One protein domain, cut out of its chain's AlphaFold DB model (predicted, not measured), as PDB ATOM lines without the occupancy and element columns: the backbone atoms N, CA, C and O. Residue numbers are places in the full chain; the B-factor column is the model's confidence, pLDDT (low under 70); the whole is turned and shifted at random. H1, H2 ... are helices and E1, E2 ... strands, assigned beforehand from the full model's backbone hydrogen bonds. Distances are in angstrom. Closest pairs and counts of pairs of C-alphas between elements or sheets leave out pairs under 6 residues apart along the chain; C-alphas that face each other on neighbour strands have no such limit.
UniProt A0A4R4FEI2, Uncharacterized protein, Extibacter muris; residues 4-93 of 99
ATOM      1  N   ARG A   4      13.440  24.056 -52.113       94.25
ATOM      2  CA  ARG A   4      12.156  24.752 -52.085       94.25
ATOM      3  C   ARG A   4      10.995  23.807 -52.379       94.25
ATOM      4  O   ARG A   4      10.027  23.826 -51.632       94.25
ATOM      5  N   ASP A   5      11.123  22.957 -53.398       97.12
ATOM      6  CA  ASP A   5      10.086  21.967 -53.732       97.12
ATOM      7  C   ASP A   5       9.862  20.998 -52.565       97.12
ATOM      8  O   ASP A   5       8.728  20.704 -52.217       97.12
ATOM      9  N   LYS A   6      10.948  20.569 -51.907       97.19
ATOM     10  CA  LYS A   6      10.886  19.727 -50.705       97.19
ATOM     11  C   LYS A   6      10.138  20.405 -49.556       97.19
ATOM     12  O   LYS A   6       9.346  19.763 -48.882       97.19
ATOM     13  N   ILE A   7      10.403  21.688 -49.308       96.06
ATOM     14  CA  ILE A   7       9.709  22.445 -48.254       96.06
ATOM     15  C   ILE A   7       8.232  22.599 -48.596       96.06
ATOM     16  O   ILE A   7       7.404  22.409 -47.715       96.06
ATOM     17  N   HIS A   8       7.904  22.919 -49.850       96.50
ATOM     18  CA  HIS A   8       6.513  22.997 -50.287       96.50
ATOM     19  C   HIS A   8       5.801  21.653 -50.089       96.50
ATOM     20  O   HIS A   8       4.762  21.640 -49.449       96.50
ATOM     21  N   GLU A   9       6.401  20.530 -50.505       98.06
ATOM     22  CA  GLU A   9       5.813  19.197 -50.296       98.06
ATOM     23  C   GLU A   9       5.534  18.919 -48.811       98.06
ATOM     24  O   GLU A   9       4.458  18.451 -48.454       98.06
ATOM     25  N   LEU A  10       6.480  19.233 -47.921       97.88
ATOM     26  CA  LEU A  10       6.280  19.014 -46.487       97.88
ATOM     27  C   LEU A  10       5.217  19.942 -45.891       97.88
ATOM     28  O   LEU A  10       4.473  19.513 -45.012       97.88
ATOM     29  N   LEU A  11       5.142  21.194 -46.345       96.56
ATOM     30  CA  LEU A  11       4.114  22.132 -45.903       96.56
ATOM     31  C   LEU A  11       2.726  21.728 -46.392       96.56
ATOM     32  O   LEU A  11       1.794  21.782 -45.596       96.56
ATOM     33  N   ASP A  12       2.604  21.269 -47.635       97.19
ATOM     34  CA  ASP A  12       1.352  20.746 -48.182       97.19
ATOM     35  C   ASP A  12       0.871  19.550 -47.346       97.19
ATOM     36  O   ASP A  12      -0.263  19.547 -46.882       97.19
ATOM     37  N   LEU A  13       1.761  18.607 -47.008       96.44
ATOM     38  CA  LEU A  13       1.422  17.495 -46.109       96.44
ATOM     39  C   LEU A  13       0.984  17.968 -44.711       96.44
ATOM     40  O   LEU A  13       0.056  17.408 -44.129       96.44
ATOM     41  N   CYS A  14       1.643  18.986 -44.146       95.00
ATOM     42  CA  CYS A  14       1.239  19.559 -42.859       95.00
ATOM     43  C   CYS A  14      -0.161  20.185 -42.934       95.00
ATOM     44  O   CYS A  14      -0.947  20.026 -41.998       95.00
ATOM     45  N   LEU A  15      -0.457  20.900 -44.022       92.69
ATOM     46  CA  LEU A  15      -1.763  21.510 -44.264       92.69
ATOM     47  C   LEU A  15      -2.837  20.441 -44.442       92.69
ATOM     48  O   LEU A  15      -3.842  20.511 -43.746       92.69
ATOM     49  N   ASP A  16      -2.587  19.408 -45.249       91.56
ATOM     50  CA  ASP A  16      -3.506  18.280 -45.428       91.56
ATOM     51  C   ASP A  16      -3.875  17.648 -44.079       91.56
ATOM     52  O   ASP A  16      -5.045  17.382 -43.804       91.56
ATOM     53  N   ILE A  17      -2.894  17.442 -43.196       90.06
ATOM     54  CA  ILE A  17      -3.130  16.905 -41.848       90.06
ATOM     55  C   ILE A  17      -3.978  17.862 -41.009       90.06
ATOM     56  O   ILE A  17      -4.867  17.403 -40.298       90.06
ATOM     57  N   GLN A  18      -3.730  19.171 -41.072       85.69
ATOM     58  CA  GLN A  18      -4.462  20.174 -40.290       85.69
ATOM     59  C   GLN A  18      -5.890  20.408 -40.795       85.69
ATOM     60  O   GLN A  18      -6.806  20.557 -39.991       85.69
ATOM     61  N   GLU A  19      -6.110  20.410 -42.110       85.62
ATOM     62  CA  GLU A  19      -7.440  20.571 -42.712       85.62
ATOM     63  C   GLU A  19      -8.364  19.395 -42.380       85.62
ATOM     64  O   GLU A  19      -9.578  19.558 -42.225       85.62
ATOM     65  N   ASN A  20      -7.779  18.207 -42.242       81.94
ATOM     66  CA  ASN A  20      -8.496  16.961 -41.999       81.94
ATOM     67  C   ASN A  20      -8.484  16.542 -40.513       81.94
ATOM     68  O   ASN A  20      -9.352  15.794 -40.058       81.94
ATOM     69  N   GLY A  21      -7.533  17.040 -39.726       71.56
ATOM     70  CA  GLY A  21      -7.413  16.787 -38.296       71.56
ATOM     71  C   GLY A  21      -8.378  17.651 -37.490       71.56
ATOM     72  O   GLY A  21      -8.178  18.850 -37.324       71.56
ATOM     73  N   ARG A  22      -9.425  17.049 -36.920       66.62
ATOM     74  CA  ARG A  22     -10.288  17.731 -35.942       66.62
ATOM     75  C   ARG A  22      -9.704  17.510 -34.552       66.62
ATOM     76  O   ARG A  22      -9.813  16.419 -34.011       66.62
ATOM     77  N   GLY A  23      -9.034  18.533 -34.022       57.06
ATOM     78  CA  GLY A  23      -8.223  18.504 -32.798       57.06
ATOM     79  C   GLY A  23      -8.973  18.321 -31.470       57.06
ATOM     80  O   GLY A  23      -8.669  19.020 -30.508       57.06
ATOM     81  N   GLU A  24      -9.913  17.382 -31.396       55.78
ATOM     82  CA  GLU A  24     -10.477  16.879 -30.141       55.78
ATOM     83  C   GLU A  24      -9.996  15.432 -29.921       55.78
ATOM     84  O   GLU A  24      -9.877  14.661 -30.866       55.78
ATOM     85  N   GLU A  25      -9.677  15.064 -28.677       54.84
ATOM     86  CA  GLU A  25      -9.449  13.668 -28.252       54.84
ATOM     87  C   GLU A  25      -8.361  12.855 -28.996       54.84
ATOM     88  O   GLU A  25      -8.599  11.758 -29.494       54.84
ATOM     89  N   GLY A  26      -7.113  13.330 -29.005       62.69
ATOM     90  CA  GLY A  26      -5.974  12.477 -29.384       62.69
ATOM     91  C   GLY A  26      -5.592  12.488 -30.869       62.69
ATOM     92  O   GLY A  26      -4.727  11.713 -31.287       62.69
ATOM     93  N   TYR A  27      -6.206  13.367 -31.664       74.06
ATOM     94  CA  TYR A  27      -5.835  13.574 -33.065       74.06
ATOM     95  C   TYR A  27      -4.472  14.247 -33.201       74.06
ATOM     96  O   TYR A  27      -4.213  15.205 -32.475       74.06
ATOM     97  N   PRO A  28      -3.627  13.810 -34.150       83.31
ATOM     98  CA  PRO A  28      -2.310  14.387 -34.345       83.31
ATOM     99  C   PRO A  28      -2.309  15.903 -34.524       83.31
ATOM    100  O   PRO A  28      -3.209  16.471 -35.139       83.31
ATOM    101  N   CYS A  29      -1.259  16.550 -34.029       84.69
ATOM    102  CA  CYS A  29      -1.069  17.988 -34.151       84.69
ATOM    103  C   CYS A  29       0.281  18.281 -34.808       84.69
ATOM    104  O   CYS A  29       1.307  17.754 -34.374       84.69
ATOM    105  N   VAL A  30       0.277  19.125 -35.842       91.06
ATOM    106  CA  VAL A  30       1.484  19.508 -36.583       91.06
ATOM    107  C   VAL A  30       1.641  21.023 -36.578       91.06
ATOM    108  O   VAL A  30       0.763  21.750 -37.031       91.06
ATOM    109  N   PHE A  31       2.779  21.513 -36.109       90.25
ATOM    110  CA  PHE A  31       3.143  22.921 -36.183       90.25
ATOM    111  C   PHE A  31       4.263  23.105 -37.186       90.25
ATOM    112  O   PHE A  31       5.181  22.291 -37.258       90.25
ATOM    113  N   PHE A  32       4.242  24.221 -37.901       92.94
ATOM    114  CA  PHE A  32       5.392  24.665 -38.666       92.94
ATOM    115  C   PHE A  32       5.653  26.144 -38.403       92.94
ATOM    116  O   PHE A  32       4.731  26.937 -38.219       92.94
ATOM    117  N   SER A  33       6.926  26.515 -38.340       91.62
ATOM    118  CA  SER A  33       7.334  27.896 -38.087       91.62
ATOM    119  C   SER A  33       8.685  28.191 -38.715       91.62
ATOM    120  O   SER A  33       9.577  27.344 -38.723       91.62
ATOM    121  N   CYS A  34       8.845  29.405 -39.233       89.31
ATOM    122  CA  CYS A  34      10.155  29.906 -39.626       89.31
ATOM    123  C   CYS A  34      10.915  30.365 -38.383       89.31
ATOM    124  O   CYS A  34      10.336  30.985 -37.486       89.31
ATOM    125  N   THR A  35      12.222  30.119 -38.344       79.06
ATOM    126  CA  THR A  35      13.055  30.708 -37.293       79.06
ATOM    127  C   THR A  35      13.169  32.218 -37.476       79.06
ATOM    128  O   THR A  35      13.032  32.754 -38.576       79.06
ATOM    129  N   ASN A  36      13.458  32.926 -36.385       72.12
ATOM    130  CA  ASN A  36      13.642  34.380 -36.384       72.12
ATOM    131  C   ASN A  36      14.791  34.863 -37.289       72.12
ATOM    132  O   ASN A  36      14.815  36.031 -37.666       72.12
ATOM    133  N   TYR A  37      15.728  33.981 -37.645       78.88
ATOM    134  CA  TYR A  37      16.810  34.272 -38.585       78.88
ATOM    135  C   TYR A  37      16.416  34.041 -40.052       78.88
ATOM    136  O   TYR A  37      17.175  34.410 -40.944       78.88
ATOM    137  N   GLY A  38      15.241  33.455 -40.321       81.06
ATOM    138  CA  GLY A  38      14.711  33.252 -41.674       81.06
ATOM    139  C   GLY A  38      15.529  32.289 -42.540       81.06
ATOM    140  O   GLY A  38      15.415  32.318 -43.762       81.06
ATOM    141  N   THR A  39      16.373  31.464 -41.924       90.00
ATOM    142  CA  THR A  39      17.286  30.530 -42.603       90.00
ATOM    143  C   THR A  39      16.697  29.142 -42.795       90.00
ATOM    144  O   THR A  39      17.197  28.350 -43.593       90.00
ATOM    145  N   ASP A  40      15.656  28.828 -42.032       93.12
ATOM    146  CA  ASP A  40      15.136  27.482 -41.919       93.12
ATOM    147  C   ASP A  40      13.688  27.476 -41.429       93.12
ATOM    148  O   ASP A  40      13.176  28.463 -40.883       93.12
ATOM    149  N   ILE A  41      13.050  26.328 -41.625       94.75
ATOM    150  CA  ILE A  41      11.724  26.023 -41.106       94.75
ATOM    151  C   ILE A  41      11.802  24.843 -40.139       94.75
ATOM    152  O   ILE A  41      12.478  23.846 -40.408       94.75
ATOM    153  N   SER A  42      11.092  24.958 -39.023       95.25
ATOM    154  CA  SER A  42      10.887  23.876 -38.067       95.25
ATOM    155  C   SER A  42       9.494  23.296 -38.239       95.25
ATOM    156  O   SER A  42       8.523  24.050 -38.221       95.25
ATOM    157  N   ILE A  43       9.403  21.973 -38.357       96.31
ATOM    158  CA  ILE A  43       8.160  21.197 -38.313       96.31
ATOM    159  C   ILE A  43       8.165  20.384 -37.018       96.31
ATOM    160  O   ILE A  43       9.109  19.637 -36.753       96.31
ATOM    161  N   LEU A  44       7.123  20.555 -36.210       94.25
ATOM    162  CA  LEU A  44       6.974  19.971 -34.881       94.25
ATOM    163  C   LEU A  44       5.699  19.132 -34.849       94.25
ATOM    164  O   LEU A  44       4.641  19.603 -35.259       94.25
ATOM    165  N   ILE A  45       5.794  17.897 -34.372       93.50
ATOM    166  CA  ILE A  45       4.722  16.904 -34.458       93.50
ATOM    167  C   ILE A  45       4.413  16.357 -33.067       93.50
ATOM    168  O   ILE A  45       5.313  15.945 -32.331       93.50
ATOM    169  N   HIS A  46       3.127  16.319 -32.727       91.06
ATOM    170  CA  HIS A  46       2.593  15.501 -31.647       91.06
ATOM    171  C   HIS A  46       1.663  14.432 -32.214       91.06
ATOM    172  O   HIS A  46       0.580  14.737 -32.714       91.06
ATOM    173  N   ASP A  47       2.052  13.168 -32.074       89.94
ATOM    174  CA  ASP A  47       1.355  12.051 -32.718       89.94
ATOM    175  C   ASP A  47      -0.019  11.767 -32.132       89.94
ATOM    176  O   ASP A  47      -0.906  11.287 -32.834       89.94
ATOM    177  N   GLY A  48      -0.173  12.013 -30.834       83.31
ATOM    178  CA  GLY A  48      -1.412  11.817 -30.083       83.31
ATOM    179  C   GLY A  48      -2.126  13.126 -29.768       83.31
ATOM    180  O   GLY A  48      -2.872  13.182 -28.798       83.31
ATOM    181  N   GLY A  49      -1.839  14.193 -30.515       81.06
ATOM    182  CA  GLY A  49      -2.450  15.503 -30.312       81.06
ATOM    183  C   GLY A  49      -1.788  16.386 -29.274       81.06
ATOM    184  O   GLY A  49      -0.727  16.073 -28.735       81.06
ATOM    185  N   PHE A  50      -2.388  17.561 -29.067       77.88
ATOM    186  CA  PHE A  50      -1.774  18.641 -28.301       77.88
ATOM    187  C   PHE A  50      -1.457  18.199 -26.870       77.88
ATOM    188  O   PHE A  50      -2.353  17.965 -26.057       77.88
ATOM    189  N   LYS A  51      -0.163  18.114 -26.554       77.69
ATOM    190  CA  LYS A  51       0.344  17.794 -25.221       77.69
ATOM    191  C   LYS A  51       1.402  18.808 -24.820       77.69
ATOM    192  O   LYS A  51       2.207  19.252 -25.630       77.69
ATOM    193  N   THR A  52       1.434  19.157 -23.542       76.81
ATOM    194  CA  THR A  52       2.534  19.945 -22.985       76.81
ATOM    195  C   THR A  52       3.778  19.067 -22.867       76.81
ATOM    196  O   THR A  52       3.710  18.014 -22.233       76.81
ATOM    197  N   GLY A  53       4.914  19.491 -23.422       81.56
ATOM    198  CA  GLY A  53       6.185  18.773 -23.291       81.56
ATOM    199  C   GLY A  53       6.919  18.618 -24.618       81.56
ATOM    200  O   GLY A  53       6.871  19.506 -25.463       81.56
ATOM    201  N   SER A  54       7.632  17.502 -24.778       86.25
ATOM    202  CA  SER A  54       8.415  17.213 -25.981       86.25
ATOM    203  C   SER A  54       7.539  16.808 -27.166       86.25
ATOM    204  O   SER A  54       6.524  16.119 -27.012       86.25
ATOM    205  N   TYR A  55       7.986  17.187 -28.358       91.62
ATOM    206  CA  TYR A  55       7.445  16.703 -29.622       91.62
ATOM    207  C   TYR A  55       7.859  15.252 -29.873       91.62
ATOM    208  O   TYR A  55       8.931  14.822 -29.449       91.62
ATOM    209  N   ASP A  56       6.999  14.509 -30.563       93.38
ATOM    210  CA  ASP A  56       7.314  13.166 -31.057       93.38
ATOM    211  C   ASP A  56       8.180  13.254 -32.330       93.38
ATOM    212  O   ASP A  56       9.021  12.393 -32.585       93.38
ATOM    213  N   GLY A  57       8.042  14.352 -33.084       94.94
ATOM    214  CA  GLY A  57       8.925  14.716 -34.189       94.94
ATOM    215  C   GLY A  57       9.315  16.192 -34.153       94.94
ATOM    216  O   GLY A  57       8.454  17.060 -34.056       94.94
ATOM    217  N   GLU A  58      10.610  16.480 -34.271       95.38
ATOM    218  CA  GLU A  58      11.144  17.834 -34.440       95.38
ATOM    219  C   GLU A  58      12.133  17.832 -35.608       95.38
ATOM    220  O   GLU A  58      13.192  17.199 -35.560       95.38
ATOM    221  N   TYR A  59      11.766  18.528 -36.682       96.12
ATOM    222  CA  TYR A  59      12.528  18.562 -37.923       96.12
ATOM    223  C   TYR A  59      12.870  19.993 -38.282       96.12
ATOM    224  O   TYR A  59      11.985  20.801 -38.544       96.12
ATOM    225  N   ARG A  60      14.167  20.285 -38.350       94.88
ATOM    226  CA  ARG A  60      14.684  21.579 -38.788       94.88
ATOM    227  C   ARG A  60      15.245  21.467 -40.200       94.88
ATOM    228  O   ARG A  60      16.125  20.640 -40.451       94.88
ATOM    229  N   LEU A  61      14.738  22.288 -41.113       95.06
ATOM    230  CA  LEU A  61      15.060  22.239 -42.535       95.06
ATOM    231  C   LEU A  61      15.680  23.559 -42.978       95.06
ATOM    232  O   LEU A  61      14.988  24.554 -43.180       95.06
ATOM    233  N   ASP A  62      16.999  23.537 -43.137       93.50
ATOM    234  CA  ASP A  62      17.772  24.655 -43.666       93.50
ATOM    235  C   ASP A  62      17.465  24.871 -45.153       93.50
ATOM    236  O   ASP A  62      17.549  23.942 -45.959       93.50
ATOM    237  N   PHE A  63      17.119  26.099 -45.538       91.69
ATOM    238  CA  PHE A  63      16.730  26.415 -46.914       91.69
ATOM    239  C   PHE A  63      17.868  26.201 -47.922       91.69
ATOM    240  O   PHE A  63      17.622  25.811 -49.070       91.69
ATOM    241  N   ALA A  64      19.115  26.423 -47.507       92.38
ATOM    242  CA  ALA A  64      20.290  26.247 -48.348       92.38
ATOM    243  C   ALA A  64      20.723  24.779 -48.430       92.38
ATOM    244  O   ALA A  64      21.153  24.333 -49.495       92.38
ATOM    245  N   ASN A  65      20.586  24.008 -47.348       93.62
ATOM    246  CA  ASN A  65      21.056  22.628 -47.306       93.62
ATOM    247  C   ASN A  65      20.175  21.691 -46.468       93.62
ATOM    248  O   ASN A  65      20.481  21.360 -45.320       93.62
ATOM    249  N   ILE A  66      19.116  21.172 -47.089       95.25
ATOM    250  CA  ILE A  66      18.290  20.131 -46.480       95.25
ATOM    251  C   ILE A  66      18.987  18.774 -46.601       95.25
ATOM    252  O   ILE A  66      19.094  18.201 -47.690       95.25
ATOM    253  N   SER A  67      19.376  18.210 -45.458       95.50
ATOM    254  CA  SER A  67      19.840  16.824 -45.366       95.50
ATOM    255  C   SER A  67      18.797  15.858 -45.954       95.50
ATOM    256  O   SER A  67      17.647  15.873 -45.500       95.50
ATOM    257  N   PRO A  68      19.171  14.968 -46.897       96.19
ATOM    258  CA  PRO A  68      18.256  13.965 -47.442       96.19
ATOM    259  C   PRO A  68      17.607  13.111 -46.354       96.19
ATOM    260  O   PRO A  68      16.419  12.831 -46.417       96.19
ATOM    261  N   ARG A  69      18.361  12.761 -45.307       97.00
ATOM    262  CA  ARG A  69      17.841  11.969 -44.188       97.00
ATOM    263  C   ARG A  69      16.789  12.730 -43.386       97.00
ATOM    264  O   ARG A  69      15.772  12.152 -43.027       97.00
ATOM    265  N   THR A  70      17.031  14.009 -43.091       96.94
ATOM    266  CA  THR A  70      16.069  14.832 -42.340       96.94
ATOM    267  C   THR A  70      14.786  15.015 -43.140       96.94
ATOM    268  O   THR A  70      13.702  14.874 -42.584       96.94
ATOM    269  N   TYR A  71      14.924  15.264 -44.444       97.62
ATOM    270  CA  TYR A  71      13.804  15.364 -45.368       97.62
ATOM    271  C   TYR A  71      12.952  14.090 -45.385       97.62
ATOM    272  O   TYR A  71      11.770  14.158 -45.068       97.62
ATOM    273  N   GLU A  72      13.551  12.935 -45.691       98.25
ATOM    274  CA  GLU A  72      12.804  11.676 -45.808       98.25
ATOM    275  C   GLU A  72      12.178  11.248 -44.477       98.25
ATOM    276  O   GLU A  72      11.041  10.790 -44.452       98.25
ATOM    277  N   ASN A  73      12.871  11.459 -43.352       98.25
ATOM    278  CA  ASN A  73      12.306  11.163 -42.037       98.25
ATOM    279  C   ASN A  73      11.080  12.036 -41.733       98.25
ATOM    280  O   ASN A  73      10.091  11.526 -41.221       98.25
ATOM    281  N   CYS A  74      11.149  13.338 -42.028       98.25
ATOM    282  CA  CYS A  74      10.025  14.252 -41.830       98.25
ATOM    283  C   CYS A  74       8.855  13.874 -42.744       98.25
ATOM    284  O   CYS A  74       7.724  13.728 -42.286       98.25
ATOM    285  N   ARG A  75       9.154  13.630 -44.023       98.38
ATOM    286  CA  ARG A  75       8.185  13.235 -45.041       98.38
ATOM    287  C   ARG A  75       7.442  11.960 -44.660       98.38
ATOM    288  O   ARG A  75       6.217  11.945 -44.690       98.38
ATOM    289  N   GLN A  76       8.168  10.905 -44.294       98.31
ATOM    290  CA  GLN A  76       7.556   9.631 -43.923       98.31
ATOM    291  C   GLN A  76       6.685   9.781 -42.676       98.31
ATOM    292  O   GLN A  76       5.571   9.271 -42.652       98.31
ATOM    293  N   HIS A  77       7.154  10.537 -41.681       97.50
ATOM    294  CA  HIS A  77       6.385  10.793 -40.468       97.50
ATOM    295  C   HIS A  77       5.057  11.500 -40.785       97.50
ATOM    296  O   HIS A  77       4.002  11.049 -40.345       97.50
ATOM    297  N   LEU A  78       5.081  12.552 -41.610       96.94
ATOM    298  CA  LEU A  78       3.866  13.255 -42.033       96.94
ATOM    299  C   LEU A  78       2.938  12.360 -42.869       96.94
ATOM    300  O   LEU A  78       1.730  12.385 -42.661       96.94
ATOM    301  N   LEU A  79       3.471  11.534 -43.775       96.44
ATOM    302  CA  LEU A  79       2.661  10.597 -44.563       96.44
ATOM    303  C   LEU A  79       1.959   9.553 -43.686       96.44
ATOM    304  O   LEU A  79       0.766   9.302 -43.870       96.44
ATOM    305  N   ASP A  80       2.668   8.983 -42.713       94.56
ATOM    306  CA  ASP A  80       2.093   8.031 -41.761       94.56
ATOM    307  C   ASP A  80       0.985   8.701 -40.933       94.56
ATOM    308  O   ASP A  80      -0.077   8.119 -40.690       94.56
ATOM    309  N   LEU A  81       1.199   9.963 -40.550       91.75
ATOM    310  CA  LEU A  81       0.231  10.767 -39.814       91.75
ATOM    311  C   LEU A  81      -1.014  11.093 -40.644       91.75
ATOM    312  O   LEU A  81      -2.133  10.890 -40.173       91.75
ATOM    313  N   GLY A  82      -0.835  11.526 -41.892       91.75
ATOM    314  CA  GLY A  82      -1.924  11.775 -42.834       91.75
ATOM    315  C   GLY A  82      -2.734  10.511 -43.123       91.75
ATOM    316  O   GLY A  82      -3.964  10.553 -43.148       91.75
ATOM    317  N   GLY A  83      -2.071   9.355 -43.238       89.69
ATOM    318  CA  GLY A  83      -2.734   8.055 -43.352       89.69
ATOM    319  C   GLY A  83      -3.640   7.746 -42.156       89.69
ATOM    320  O   GLY A  83      -4.780   7.314 -42.340       89.69
ATOM    321  N   ARG A  84      -3.175   8.026 -40.930       87.12
ATOM    322  CA  ARG A  84      -3.972   7.868 -39.701       87.12
ATOM    323  C   ARG A  84      -5.175   8.813 -39.677       87.12
ATOM    324  O   ARG A  84      -6.283   8.361 -39.401       87.12
ATOM    325  N   VAL A  85      -4.978  10.091 -40.006       84.69
ATOM    326  CA  VAL A  85      -6.060  11.093 -40.051       84.69
ATOM    327  C   VAL A  85      -7.138  10.699 -41.069       84.69
ATOM    328  O   VAL A  85      -8.323  10.679 -40.737       84.69
ATOM    329  N   ASN A  86      -6.738  10.284 -42.273       81.25
ATOM    330  CA  ASN A  86      -7.664   9.842 -43.320       81.25
ATOM    331  C   ASN A  86      -8.440   8.572 -42.936       81.25
ATOM    332  O   ASN A  86      -9.636   8.456 -43.230       81.25
ATOM    333  N   ALA A  87      -7.798   7.620 -42.252       76.81
ATOM    334  CA  ALA A  87      -8.481   6.430 -41.753       76.81
ATOM    335  C   ALA A  87      -9.589   6.802 -40.753       76.81
ATOM    336  O   ALA A  87     -10.699   6.287 -40.852       76.81
ATOM    337  N   CYS A  88      -9.337   7.756 -39.853       68.06
ATOM    338  CA  CYS A  88     -10.344   8.197 -38.892       68.06
ATOM    339  C   CYS A  88     -11.529   8.934 -39.544       68.06
ATOM    340  O   CYS A  88     -12.668   8.769 -39.107       68.06
ATOM    341  N   ILE A  89     -11.297   9.711 -40.610       65.12
ATOM    342  CA  ILE A  89     -12.384  10.357 -41.368       65.12
ATOM    343  C   ILE A  89     -13.264   9.316 -42.053       65.12
ATOM    344  O   ILE A  89     -14.487   9.415 -41.997       65.12
ATOM    345  N   THR A  90     -12.662   8.307 -42.683       62.38
ATOM    346  CA  THR A  90     -13.424   7.281 -43.407       62.38
ATOM    347  C   THR A  90     -14.231   6.381 -42.470       62.38
ATOM    348  O   THR A  90     -15.336   5.987 -42.832       62.38
ATOM    349  N   THR A  91     -13.753   6.111 -41.249       59.84
ATOM    350  CA  THR A  91     -14.520   5.359 -40.238       59.84
ATOM    351  C   THR A  91     -15.632   6.172 -39.576       59.84
ATOM    352  O   THR A  91     -16.627   5.592 -39.153       59.84
ATOM    353  N   ASN A  92     -15.478   7.497 -39.486       56.31
ATOM    354  CA  ASN A  92     -16.459   8.403 -38.875       56.31
ATOM    355  C   ASN A  92     -17.390   9.067 -39.901       56.31
ATOM    356  O   ASN A  92     -18.197   9.925 -39.533       56.31
ATOM    357  N   ALA A  93     -17.279   8.704 -41.183       50.84
ATOM    358  CA  ALA A  93     -18.212   9.152 -42.201       50.84
ATOM    359  C   ALA A  93     -19.627   8.722 -41.777       50.84
ATOM    360  O   ALA A  93     -19.841   7.536 -41.509       50.84
TER     361      ALA A  93
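What this domain is: This is residues 4 to 93 of the 99 residues of an uncharacterized protein of Extibacter muris (UniProt A0A4R4FEI2). Two helices, H1 and H2, lie side by side over one face of a small three-stranded sheet; the opposite face bears no named helix. This makes two layers, the sheet and the helices on it, and the sheet is a meander in the order E1 E2 E3, each strand the antiparallel neighbour of the one before. The 90 printed residues include two named helices and three named strands, in the order H1 E1 E2 E3 H2; the class is mixed. The whole is compact, with a radius of gyration of the C-alphas of 13.3 A, and elongated, spanning 42 by 27 by 19 A.

How they stand to each other: Start at H1, residues 4 to 20, which is on the sheet of E1, residues 29 to 34, E2, residues 40 to 46, and E3, residues 57 to 62, at a height over the sheet of 9.7 A. Its closest C-alphas to E1 are those of Cys 14 and Val 30, 6.3 A. In the hairpin of E1 and E2, find N 31 and O 44 within hydrogen-bond range at 2.8 A; in that of E2 and E3, N 43 and O 59 at 2.8 A. H2, residues 68 to 91, is on the same face as H1, slantwise to the strands at 46 degrees to E3 on the local plane. H1 and H2 touch, closest at the C-alphas of Ile 17 and Gly 82, 5.4 A, at a shallow tilt of 22 degrees, the same way. In both helices every O i to N i+4 pair is within hydrogen-bond range.

Where its parts are: Find C-alpha 4 at (12.156, 24.752, -52.085); H1 runs 24.3 A from there. E2 spans 20.2 A. H2 runs 34.6 A to C-alpha 91 at (-14.520, 5.359, -40.238).

The domain as a whole: The C-alphas farthest apart, Tyr 37 and Ala 93, are 43.3 A apart. The printed part has no cut and no long link. Residues 22 to 26 and 88 to 93 have pLDDT under 70.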